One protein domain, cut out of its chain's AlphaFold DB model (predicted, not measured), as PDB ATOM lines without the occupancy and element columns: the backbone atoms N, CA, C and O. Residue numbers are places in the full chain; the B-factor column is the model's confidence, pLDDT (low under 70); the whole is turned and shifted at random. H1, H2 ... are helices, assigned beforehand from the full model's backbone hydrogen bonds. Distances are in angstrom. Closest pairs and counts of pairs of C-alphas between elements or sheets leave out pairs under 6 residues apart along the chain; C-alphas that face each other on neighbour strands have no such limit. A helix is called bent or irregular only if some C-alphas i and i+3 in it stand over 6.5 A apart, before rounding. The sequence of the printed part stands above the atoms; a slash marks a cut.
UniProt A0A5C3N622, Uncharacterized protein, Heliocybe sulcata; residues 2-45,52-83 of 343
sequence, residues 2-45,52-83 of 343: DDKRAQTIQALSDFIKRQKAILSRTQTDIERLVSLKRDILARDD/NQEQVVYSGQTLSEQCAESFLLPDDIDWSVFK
ATOM      1  N   ASP A   2      18.997  32.486 107.033       88.31
ATOM      2  CA  ASP A   2      19.766  33.195 106.007       88.31
ATOM      3  C   ASP A   2      18.963  33.528 104.741       88.31
ATOM      4  O   ASP A   2      19.096  34.638 104.236       88.31
ATOM      5  N   ASP A   3      18.042  32.662 104.305       91.25
ATOM      6  CA  ASP A   3      17.228  32.918 103.102       91.25
ATOM      7  C   ASP A   3      16.333  34.159 103.238       91.25
ATOM      8  O   ASP A   3      16.289  35.006 102.348       91.25
ATOM      9  N   LYS A   4      15.672  34.331 104.394       88.75
ATOM     10  CA  LYS A   4      14.836  35.514 104.675       88.75
ATOM     11  C   LYS A   4      15.666  36.793 104.715       88.75
ATOM     12  O   LYS A   4      15.234  37.846 104.242       88.75
ATOM     13  N   ARG A   5      16.875  36.701 105.272       89.12
ATOM     14  CA  ARG A   5      17.822  37.815 105.316       89.12
ATOM     15  C   ARG A   5      18.284  38.185 103.907       89.12
ATOM     16  O   ARG A   5      18.283  39.367 103.580       89.12
ATOM     17  N   ALA A   6      18.632  37.202 103.079       92.44
ATOM     18  CA  ALA A   6      19.024  37.419 101.690       92.44
ATOM     19  C   ALA A   6      17.890  38.067 100.879       92.44
ATOM     20  O   ALA A   6      18.126  39.073 100.212       92.44
ATOM     21  N   GLN A   7      16.656  37.574 101.024       92.69
ATOM     22  CA  GLN A   7      15.472  38.156 100.388       92.69
ATOM     23  C   GLN A   7      15.248  39.613 100.819       92.69
ATOM     24  O   GLN A   7      15.065  40.485  99.976       92.69
ATOM     25  N   THR A   8      15.342  39.902 102.120       90.06
ATOM     26  CA  THR A   8      15.178  41.267 102.648       90.06
ATOM     27  C   THR A   8      16.262  42.208 102.115       90.06
ATOM     28  O   THR A   8      15.974  43.339 101.725       90.06
ATOM     29  N   ILE A   9      17.518  41.752 102.055       90.19
ATOM     30  CA  ILE A   9      18.627  42.531 101.485       90.19
ATOM     31  C   ILE A   9      18.388  42.796  99.996       90.19
ATOM     32  O   ILE A   9      18.607  43.917  99.536       90.19
ATOM     33  N   GLN A  10      17.914  41.798  99.249       94.50
ATOM     34  CA  GLN A  10      17.588  41.950  97.835       94.50
ATOM     35  C   GLN A  10      16.461  42.970  97.628       94.50
ATOM     36  O   GLN A  10      16.651  43.916  96.860       94.50
ATOM     37  N   ALA A  11      15.358  42.856  98.374       90.12
ATOM     38  CA  ALA A  11      14.232  43.789  98.325       90.12
ATOM     39  C   ALA A  11      14.667  45.232  98.632       90.12
ATOM     40  O   ALA A  11      14.328  46.163  97.899       90.12
ATOM     41  N   LEU A  12      15.505  45.424  99.659       90.06
ATOM     42  CA  LEU A  12      16.089  46.729  99.981       90.06
ATOM     43  C   LEU A  12      17.005  47.244  98.864       90.06
ATOM     44  O   LEU A  12      16.965  48.430  98.536       90.06
ATOM     45  N   SER A  13      17.815  46.376  98.256       94.06
ATOM     46  CA  SER A  13      18.700  46.762  97.155       94.06
ATOM     47  C   SER A  13      17.911  47.234  95.932       94.06
ATOM     48  O   SER A  13      18.266  48.240  95.317       94.06
ATOM     49  N   ASP A  14      16.804  46.563  95.620       92.44
ATOM     50  CA  ASP A  14      15.949  46.907  94.492       92.44
ATOM     51  C   ASP A  14      15.135  48.168  94.782       92.44
ATOM     52  O   ASP A  14      15.032  49.036  93.915       92.44
ATOM     53  N   PHE A  15      14.661  48.350  96.018       91.06
ATOM     54  CA  PHE A  15      14.073  49.612  96.459       91.06
ATOM     55  C   PHE A  15      15.060  50.778  96.309       91.06
ATOM     56  O   PHE A  15      14.719  51.797  95.711       91.06
ATOM     57  N   ILE A  16      16.311  50.623  96.757       92.44
ATOM     58  CA  ILE A  16      17.350  51.655  96.606       92.44
ATOM     59  C   ILE A  16      17.612  51.962  95.126       92.44
ATOM     60  O   ILE A  16      17.727  53.134  94.765       92.44
ATOM     61  N   LYS A  17      17.692  50.948  94.255       94.44
ATOM     62  CA  LYS A  17      17.845  51.158  92.803       94.44
ATOM     63  C   LYS A  17      16.668  51.945  92.222       94.44
ATOM     64  O   LYS A  17      16.902  52.891  91.476       94.44
ATOM     65  N   ARG A  18      15.425  51.606  92.595       90.69
ATOM     66  CA  ARG A  18      14.218  52.338  92.166       90.69
ATOM     67  C   ARG A  18      14.255  53.795  92.627       90.69
ATOM     68  O   ARG A  18      14.085  54.687  91.804       90.69
ATOM     69  N   GLN A  19      14.570  54.048  93.899       91.31
ATOM     70  CA  GLN A  19      14.701  55.410  94.433       91.31
ATOM     71  C   GLN A  19      15.798  56.209  93.715       91.31
ATOM     72  O   GLN A  19      15.598  57.377  93.392       91.31
ATOM     73  N   LYS A  20      16.939  55.583  93.394       92.94
ATOM     74  CA  LYS A  20      18.000  56.219  92.593       92.94
ATOM     75  C   LYS A  20      17.544  56.549  91.172       92.94
ATOM     76  O   LYS A  20      17.889  57.616  90.676       92.94
ATOM     77  N   ALA A  21      16.773  55.673  90.530       90.25
ATOM     78  CA  ALA A  21      16.220  55.931  89.202       90.25
ATOM     79  C   ALA A  21      15.226  57.105  89.219       90.25
ATOM     80  O   ALA A  21      15.305  57.985  88.363       90.25
ATOM     81  N   ILE A  22      14.351  57.168  90.231       88.62
ATOM     82  CA  ILE A  22      13.429  58.294  90.444       88.62
ATOM     83  C   ILE A  22      14.221  59.591  90.655       88.62
ATOM     84  O   ILE A  22      13.953  60.592  89.995       88.62
ATOM     85  N   LEU A  23      15.251  59.566  91.505       90.38
ATOM     86  CA  LEU A  23      16.101  60.730  91.751       90.38
ATOM     87  C   LEU A  23      16.814  61.187  90.469       90.38
ATOM     88  O   LEU A  23      16.763  62.367  90.138       90.38
ATOM     89  N   SER A  24      17.399  60.264  89.703       91.62
ATOM     90  CA  SER A  24      18.036  60.583  88.419       91.62
ATOM     91  C   SER A  24      17.058  61.234  87.440       91.62
ATOM     92  O   SER A  24      17.415  62.209  86.787       91.62
ATOM     93  N   ARG A  25      15.818  60.737  87.359       87.75
ATOM     94  CA  ARG A  25      14.772  61.320  86.509       87.75
ATOM     95  C   ARG A  25      14.365  62.718  86.976       87.75
ATOM     96  O   ARG A  25      14.272  63.637  86.174       87.75
ATOM     97  N   THR A  26      14.155  62.909  88.278       88.75
ATOM     98  CA  THR A  26      13.834  64.244  88.817       88.75
ATOM     99  C   THR A  26      14.954  65.255  88.564       88.75
ATOM    100  O   THR A  26      14.670  66.417  88.293       88.75
ATOM    101  N   GLN A  27      16.219  64.826  88.577       91.50
ATOM    102  CA  GLN A  27      17.350  65.678  88.201       91.50
ATOM    103  C   GLN A  27      17.312  66.072  86.722       91.50
ATOM    104  O   GLN A  27      17.400  67.262  86.424       91.50
ATOM    105  N   THR A  28      17.108  65.119  85.805       91.56
ATOM    106  CA  THR A  28      16.996  65.428  84.366       91.56
ATOM    107  C   THR A  28      15.822  66.359  84.070       91.56
ATOM    108  O   THR A  28      15.915  67.257  83.235       91.56
ATOM    109  N   ASP A  29      14.723  66.181  84.796       87.19
ATOM    110  CA  ASP A  29      13.524  67.006  84.697       87.19
ATOM    111  C   ASP A  29      13.795  68.452  85.151       87.19
ATOM    112  O   ASP A  29      13.426  69.407  84.464       87.19
ATOM    113  N   ILE A  30      14.518  68.630  86.262       90.19
ATOM    114  CA  ILE A  30      14.971  69.948  86.732       90.19
ATOM    115  C   ILE A  30      15.897  70.605  85.702       90.19
ATOM    116  O   ILE A  30      15.711  71.777  85.379       90.19
ATOM    117  N   GLU A  31      16.871  69.875  85.158       93.69
ATOM    118  CA  GLU A  31      17.795  70.396  84.141       93.69
ATOM    119  C   GLU A  31      17.063  70.837  82.868       93.69
ATOM    120  O   GLU A  31      17.368  71.894  82.299       93.69
ATOM    121  N   ARG A  32      16.038  70.081  82.455       89.81
ATOM    122  CA  ARG A  32      15.159  70.443  81.341       89.81
ATOM    123  C   ARG A  32      14.390  71.732  81.627       89.81
ATOM    124  O   ARG A  32      14.381  72.622  80.781       89.81
ATOM    125  N   LEU A  33      13.785  71.866  82.810       88.62
ATOM    126  CA  LEU A  33      13.062  73.082  83.207       88.62
ATOM    127  C   LEU A  33      13.985  74.305  83.285       88.62
ATOM    128  O   LEU A  33      13.606  75.395  82.861       88.62
ATOM    129  N   VAL A  34      15.209  74.131  83.788       92.88
ATOM    130  CA  VAL A  34      16.227  75.191  83.817       92.88
ATOM    131  C   VAL A  34      16.623  75.614  82.402       92.88
ATOM    132  O   VAL A  34      16.793  76.808  82.154       92.88
ATOM    133  N   SER A  35      16.742  74.665  81.471       92.50
ATOM    134  CA  SER A  35      17.059  74.952  80.068       92.50
ATOM    135  C   SER A  35      15.915  75.690  79.371       92.50
ATOM    136  O   SER A  35      16.149  76.765  78.836       92.50
ATOM    137  N   LEU A  36      14.670  75.219  79.518       88.44
ATOM    138  CA  LEU A  36      13.479  75.915  79.009       88.44
ATOM    139  C   LEU A  36      13.366  77.338  79.558       88.44
ATOM    140  O   LEU A  36      13.091  78.274  78.814       88.44
ATOM    141  N   LYS A  37      13.619  77.527  80.859       89.62
ATOM    142  CA  LYS A  37      13.634  78.861  81.470       89.62
ATOM    143  C   LYS A  37      14.691  79.763  80.829       89.62
ATOM    144  O   LYS A  37      14.425  80.943  80.623       89.62
ATOM    145  N   ARG A  38      15.884  79.233  80.544       93.38
ATOM    146  CA  ARG A  38      16.951  79.984  79.870       93.38
ATOM    147  C   ARG A  38      16.539  80.368  78.448       93.38
ATOM    148  O   ARG A  38      16.748  81.513  78.072       93.38
ATOM    149  N   ASP A  39      15.928  79.449  77.712       89.00
ATOM    150  CA  ASP A  39      15.488  79.680  76.332       89.00
ATOM    151  C   ASP A  39      14.364  80.723  76.264       89.00
ATOM    152  O   ASP A  39      14.390  81.601  75.407       89.00
ATOM    153  N   ILE A  40      13.420  80.681  77.212       86.38
ATOM    154  CA  ILE A  40      12.368  81.698  77.361       86.38
ATOM    155  C   ILE A  40      12.984  83.067  77.656       86.38
ATOM    156  O   ILE A  40      12.592  84.045  77.043       86.38
ATOM    157  N   LEU A  41      13.962  83.150  78.565       88.56
ATOM    158  CA  LEU A  41      14.628  84.419  78.882       88.56
ATOM    159  C   LEU A  41      15.484  84.962  77.728       88.56
ATOM    160  O   LEU A  41      15.760  86.154  77.702       88.56
ATOM    161  N   ALA A  42      15.938  84.105  76.810       90.81
ATOM    162  CA  ALA A  42      16.683  84.522  75.624       90.81
ATOM    163  C   ALA A  42      15.768  85.016  74.486       90.81
ATOM    164  O   ALA A  42      16.240  85.694  73.575       90.81
ATOM    165  N   ARG A  43      14.477  84.667  74.525       88.31
ATOM    166  CA  ARG A  43      13.447  85.147  73.601       88.31
ATOM    167  C   ARG A  43      12.772  86.370  74.222       88.31
ATOM    168  O   ARG A  43      11.884  86.230  75.051       88.31
ATOM    169  N   ASP A  44      13.184  87.566  73.816       80.38
ATOM    170  CA  ASP A  44      12.612  88.838  74.302       80.38
ATOM    171  C   ASP A  44      11.172  89.107  73.794       80.38
ATOM    172  O   ASP A  44      10.554  90.110  74.150       80.38
ATOM    173  N   ASP A  45      10.601  88.212  72.978       76.56
ATOM    174  CA  ASP A  45       9.297  88.403  72.343       76.56
ATOM    175  C   ASP A  45       8.142  87.866  73.203       76.56
ATOM    176  O   ASP A  45       7.850  86.669  73.263       76.56
ATOM    177  N   ASN A  52       3.677  78.050  72.525       62.84
ATOM    178  CA  ASN A  52       4.607  77.070  73.098       62.84
ATOM    179  C   ASN A  52       4.015  76.254  74.260       62.84
ATOM    180  O   ASN A  52       4.659  75.325  74.751       62.84
ATOM    181  N   GLN A  53       2.784  76.545  74.694       63.94
ATOM    182  CA  GLN A  53       2.140  75.829  75.798       63.94
ATOM    183  C   GLN A  53       1.886  74.345  75.464       63.94
ATOM    184  O   GLN A  53       1.999  73.489  76.341       63.94
ATOM    185  N   GLU A  54       1.657  74.020  74.186       66.81
ATOM    186  CA  GLU A  54       1.510  72.638  73.706       66.81
ATOM    187  C   GLU A  54       2.836  71.860  73.716       66.81
ATOM    188  O   GLU A  54       2.851  70.645  73.902       66.81
ATOM    189  N   GLN A  55       3.976  72.547  73.603       63.84
ATOM    190  CA  GLN A  55       5.299  71.915  73.671       63.84
ATOM    191  C   GLN A  55       5.727  71.594  75.113       63.84
ATOM    192  O   GLN A  55       6.586  70.737  75.343       63.84
ATOM    193  N   VAL A  56       5.096  72.253  76.091       66.56
ATOM    194  CA  VAL A  56       5.256  71.984  77.526       66.56
ATOM    195  C   VAL A  56       4.322  70.859  77.991       66.56
ATOM    196  O   VAL A  56       4.349  70.510  79.170       66.56
ATOM    197  N   VAL A  57       3.550  70.225  77.091       67.81
ATOM    198  CA  VAL A  57       2.837  68.978  77.403       67.81
ATOM    199  C   VAL A  57       3.871  67.943  77.827       67.81
ATOM    200  O   VAL A  57       4.600  67.339  77.037       67.81
ATOM    201  N   TYR A  58       3.990  67.824  79.141       66.94
ATOM    202  CA  TYR A  58       4.986  67.028  79.807       66.94
ATOM    203  C   TYR A  58       4.641  65.574  79.519       66.94
ATOM    204  O   TYR A  58       3.691  65.032  80.071       66.94
ATOM    205  N   SER A  59       5.405  64.924  78.646       61.25
ATOM    206  CA  SER A  59       5.250  63.498  78.338       61.25
ATOM    207  C   SER A  59       5.583  62.576  79.524       61.25
ATOM    208  O   SER A  59       5.593  61.355  79.387       61.25
ATOM    209  N   GLY A  60       5.876  63.143  80.698       63.19
ATOM    210  CA  GLY A  60       6.128  62.415  81.929       63.19
ATOM    211  C   GLY A  60       4.873  62.270  82.786       63.19
ATOM    212  O   GLY A  60       4.097  63.212  82.914       63.19
ATOM    213  N   GLN A  61       4.736  61.102  83.424       66.88
ATOM    214  CA  GLN A  61       3.848  60.864  84.574       66.88
ATOM    215  C   GLN A  61       3.735  62.109  85.453       66.88
ATOM    216  O   GLN A  61       4.760  62.693  85.833       66.88
ATOM    217  N   THR A  62       2.503  62.481  85.783       70.62
ATOM    218  CA  THR A  62       2.222  63.648  86.617       70.62
ATOM    219  C   THR A  62       2.978  63.528  87.946       70.62
ATOM    220  O   THR A  62       3.119  62.438  88.503       70.62
ATOM    221  N   LEU A  63       3.501  64.636  88.486       67.25
ATOM    222  CA  LEU A  63       4.227  64.623  89.772       67.25
ATOM    223  C   LEU A  63       3.395  63.989  90.907       67.25
ATOM    224  O   LEU A  63       3.951  63.407  91.838       67.25
ATOM    225  N   SER A  64       2.064  64.068  90.811       72.00
ATOM    226  CA  SER A  64       1.136  63.393  91.720       72.00
ATOM    227  C   SER A  64       1.214  61.869  91.647       72.00
ATOM    228  O   SER A  64       1.184  61.223  92.692       72.00
ATOM    229  N   GLU A  65       1.353  61.292  90.453       74.56
ATOM    230  CA  GLU A  65       1.484  59.841  90.266       74.56
ATOM    231  C   GLU A  65       2.830  59.334  90.790       74.56
ATOM    232  O   GLU A  65       2.885  58.332  91.500       74.56
ATOM    233  N   GLN A  66       3.912  60.081  90.541       69.31
ATOM    234  CA  GLN A  66       5.251  59.702  91.005       69.31
ATOM    235  C   GLN A  66       5.348  59.675  92.539       69.31
ATOM    236  O   GLN A  66       5.986  58.787  93.110       69.31
ATOM    237  N   CYS A  67       4.692  60.610  93.232       67.44
ATOM    238  CA  CYS A  67       4.668  60.628  94.697       67.44
ATOM    239  C   CYS A  67       3.965  59.399  95.289       67.44
ATOM    240  O   CYS A  67       4.408  58.900  96.320       67.44
ATOM    241  N   ALA A  68       2.900  58.897  94.663       74.19
ATOM    242  CA  ALA A  68       2.151  57.766  95.206       74.19
ATOM    243  C   ALA A  68       2.982  56.472  95.212       74.19
ATOM    244  O   ALA A  68       2.965  55.739  96.199       74.19
ATOM    245  N   GLU A  69       3.763  56.223  94.160       70.50
ATOM    246  CA  GLU A  69       4.579  55.008  94.040       70.50
ATOM    247  C   GLU A  69       5.887  55.077  94.845       70.50
ATOM    248  O   GLU A  69       6.383  54.059  95.326       70.50
ATOM    249  N   SER A  70       6.437  56.279  95.050       69.25
ATOM    250  CA  SER A  70       7.750  56.465  95.686       69.25
ATOM    251  C   SER A  70       7.779  56.124  97.179       69.25
ATOM    252  O   SER A  70       8.844  55.799  97.707       69.25
ATOM    253  N   PHE A  71       6.644  56.215  97.878       73.12
ATOM    254  CA  PHE A  71       6.577  56.023  99.335       73.12
ATOM    255  C   PHE A  71       6.071  54.647  99.768       73.12
ATOM    256  O   PHE A  71       6.056  54.363 100.970       73.12
ATOM    257  N   LEU A  72       5.682  53.787  98.826       82.06
ATOM    258  CA  LEU A  72       5.294  52.420  99.148       82.06
ATOM    259  C   LEU A  72       6.560  51.611  99.431       82.06
ATOM    260  O   LEU A  72       7.299  51.203  98.533       82.06
ATOM    261  N   LEU A  73       6.839  51.437 100.721       83.31
ATOM    262  CA  LEU A  73       7.816  50.465 101.189       83.31
ATOM    263  C   LEU A  73       7.375  49.077 100.703       83.31
ATOM    264  O   LEU A  73       6.200  48.753 100.861       83.31
ATOM    265  N   PRO A  74       8.280  48.268 100.127       85.25
ATOM    266  CA  PRO A  74       7.959  46.892  99.781       85.25
ATOM    267  C   PRO A  74       7.412  46.133 101.002       85.25
ATOM    268  O   PRO A  74       8.028  46.139 102.073       85.25
ATOM    269  N   ASP A  75       6.239  45.512 100.847       86.25
ATOM    270  CA  ASP A  75       5.534  44.801 101.927       86.25
ATOM    271  C   ASP A  75       6.286  43.543 102.405       86.25
ATOM    272  O   ASP A  75       5.995  42.995 103.469       86.25
ATOM    273  N   ASP A  76       7.271  43.086 101.634       86.75
ATOM    274  CA  ASP A  76       8.079  41.892 101.874       86.75
ATOM    275  C   ASP A  76       9.299  42.134 102.784       86.75
ATOM    276  O   ASP A  76      10.053  41.199 103.070       86.75
ATOM    277  N   ILE A  77       9.498  43.357 103.286       87.50
ATOM    278  CA  ILE A  77      10.612  43.675 104.189       87.50
ATOM    279  C   ILE A  77      10.300  43.191 105.612       87.50
ATOM    280  O   ILE A  77       9.541  43.813 106.362       87.50
ATOM    281  N   ASP A  78      10.965  42.113 106.034       87.50
ATOM    282  CA  ASP A  78      10.893  41.627 107.412       87.50
ATOM    283  C   ASP A  78      11.788  42.459 108.350       87.50
ATOM    284  O   ASP A  78      12.968  42.177 108.579       87.50
ATOM    285  N   TRP A  79      11.200  43.490 108.957       85.94
ATOM    286  CA  TRP A  79      11.879  44.348 109.935       85.94
ATOM    287  C   TRP A  79      12.304  43.625 111.219       85.94
ATOM    288  O   TRP A  79      13.091  44.174 111.994       85.94
ATOM    289  N   SER A  80      11.793  42.417 111.492       88.62
ATOM    290  CA  SER A  80      12.147  41.687 112.712       88.62
ATOM    291  C   SER A  80      13.628  41.297 112.753       88.62
ATOM    292  O   SER A  80      14.210  41.279 113.839       88.62
ATOM    293  N   VAL A  81      14.251  41.113 111.583       86.44
ATOM    294  CA  VAL A  81      15.677  40.779 111.422       86.44
ATOM    295  C   VAL A  81      16.594  41.880 111.968       86.44
ATOM    296  O   VAL A  81      17.702  41.594 112.410       86.44
ATOM    297  N   PHE A  82      16.129  43.132 112.001       82.81
ATOM    298  CA  PHE A  82      16.927  44.284 112.436       82.81
ATOM    299  C   PHE A  82      16.735  44.657 113.911       82.81
ATOM    300  O   PHE A  82      17.378  45.586 114.389       82.81
ATOM    301  N   LYS A  83      15.875  43.951 114.661       86.69
ATOM    302  CA  LYS A  83      15.600  44.279 116.074       86.69
ATOM    303  C   LYS A  83      16.818  44.135 116.990       86.69
ATOM    304  O   LYS A  83      16.833  44.745 118.053       86.69
TER     305      LYS A  83
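AT A GLANCE: This is residues 2 to 45 and 52 to 83 of the 343 residues of an uncharacterized protein of Heliocybe sulcata (UniProt A0A5C3N622). What does the model look like at first sight? One long, nearly straight helix, H1, makes most of the length of a rod, and after a cut the rest of the printed part, residues 52 to 83, runs back loosely along one side of it. On this returning stretch the short helix H2 comes near the middle of H1, and the still shorter H3 comes near the first residues of H1. How large is it, and of what is it made? The printed part has 76 residues with three named helices, in the order H1, H2, H3, and no named strand, and its class is all helix. It is extended, with a radius of gyration of the C-alphas of 19.2 A and spans of 65 by 18 by 18 A.

IN THESE COORDINATES: Where does the long helix run? H1 is residues 2 to 42, from C-alpha 2 at (19.766, 33.195, 106.007) to C-alpha 42 at (16.683, 84.522, 75.624), 59.7 A from first to last C-alpha. It is not bent. Where are the two shorter helices? H2 is residues 63 to 70, 10.7 A long from first to last C-alpha, and begins with C-alpha 63 at (4.227, 64.623, 89.772). H3 is residues 79 to 82, 5.6 A long by the same measure, and ends with C-alpha 82 at (16.927, 44.284, 112.436).

HOW THE PARTS SIT: How does H2 stand to H1? They are close but not clearly touching, and their closest C-alphas, those of Gln 19 and Ser 70, are 7.1 A apart. They run opposite ways at a shallow tilt of 17 degrees. And where is H3? H1 and H3 are close but not clearly touching, with the closest C-alphas, those of Arg 5 and Val 81, 7.1 A apart. H2 and H3 are apart. What do the backbone N and O atoms show? In H1 every O i to N i+4 pair is within hydrogen-bond range, in H2 3 of 4 are, and H3 is too short for such a pair.

THE WHOLE: How far does the printed part reach? The two C-alphas farthest apart, those of Asp 2 and Asp 45, are 65.5 A apart, while the first and last printed C-alphas, those of Asp 2 and Lys 83, are 15.5 A apart. Where is the cut, and what are the links? Residues 46 to 51 are not printed, and C-alphas 45 and 52 are 12.3 A apart across this cut, which falls in the link from H1 to H2. The link from H2 to H3, with 8 residues, is short. Where is confidence low? The mean pLDDT of the printed part is 83.6, and 14 residues are under 70: residues 52 to 61, residue 63, residues 66 to 67 and residue 70.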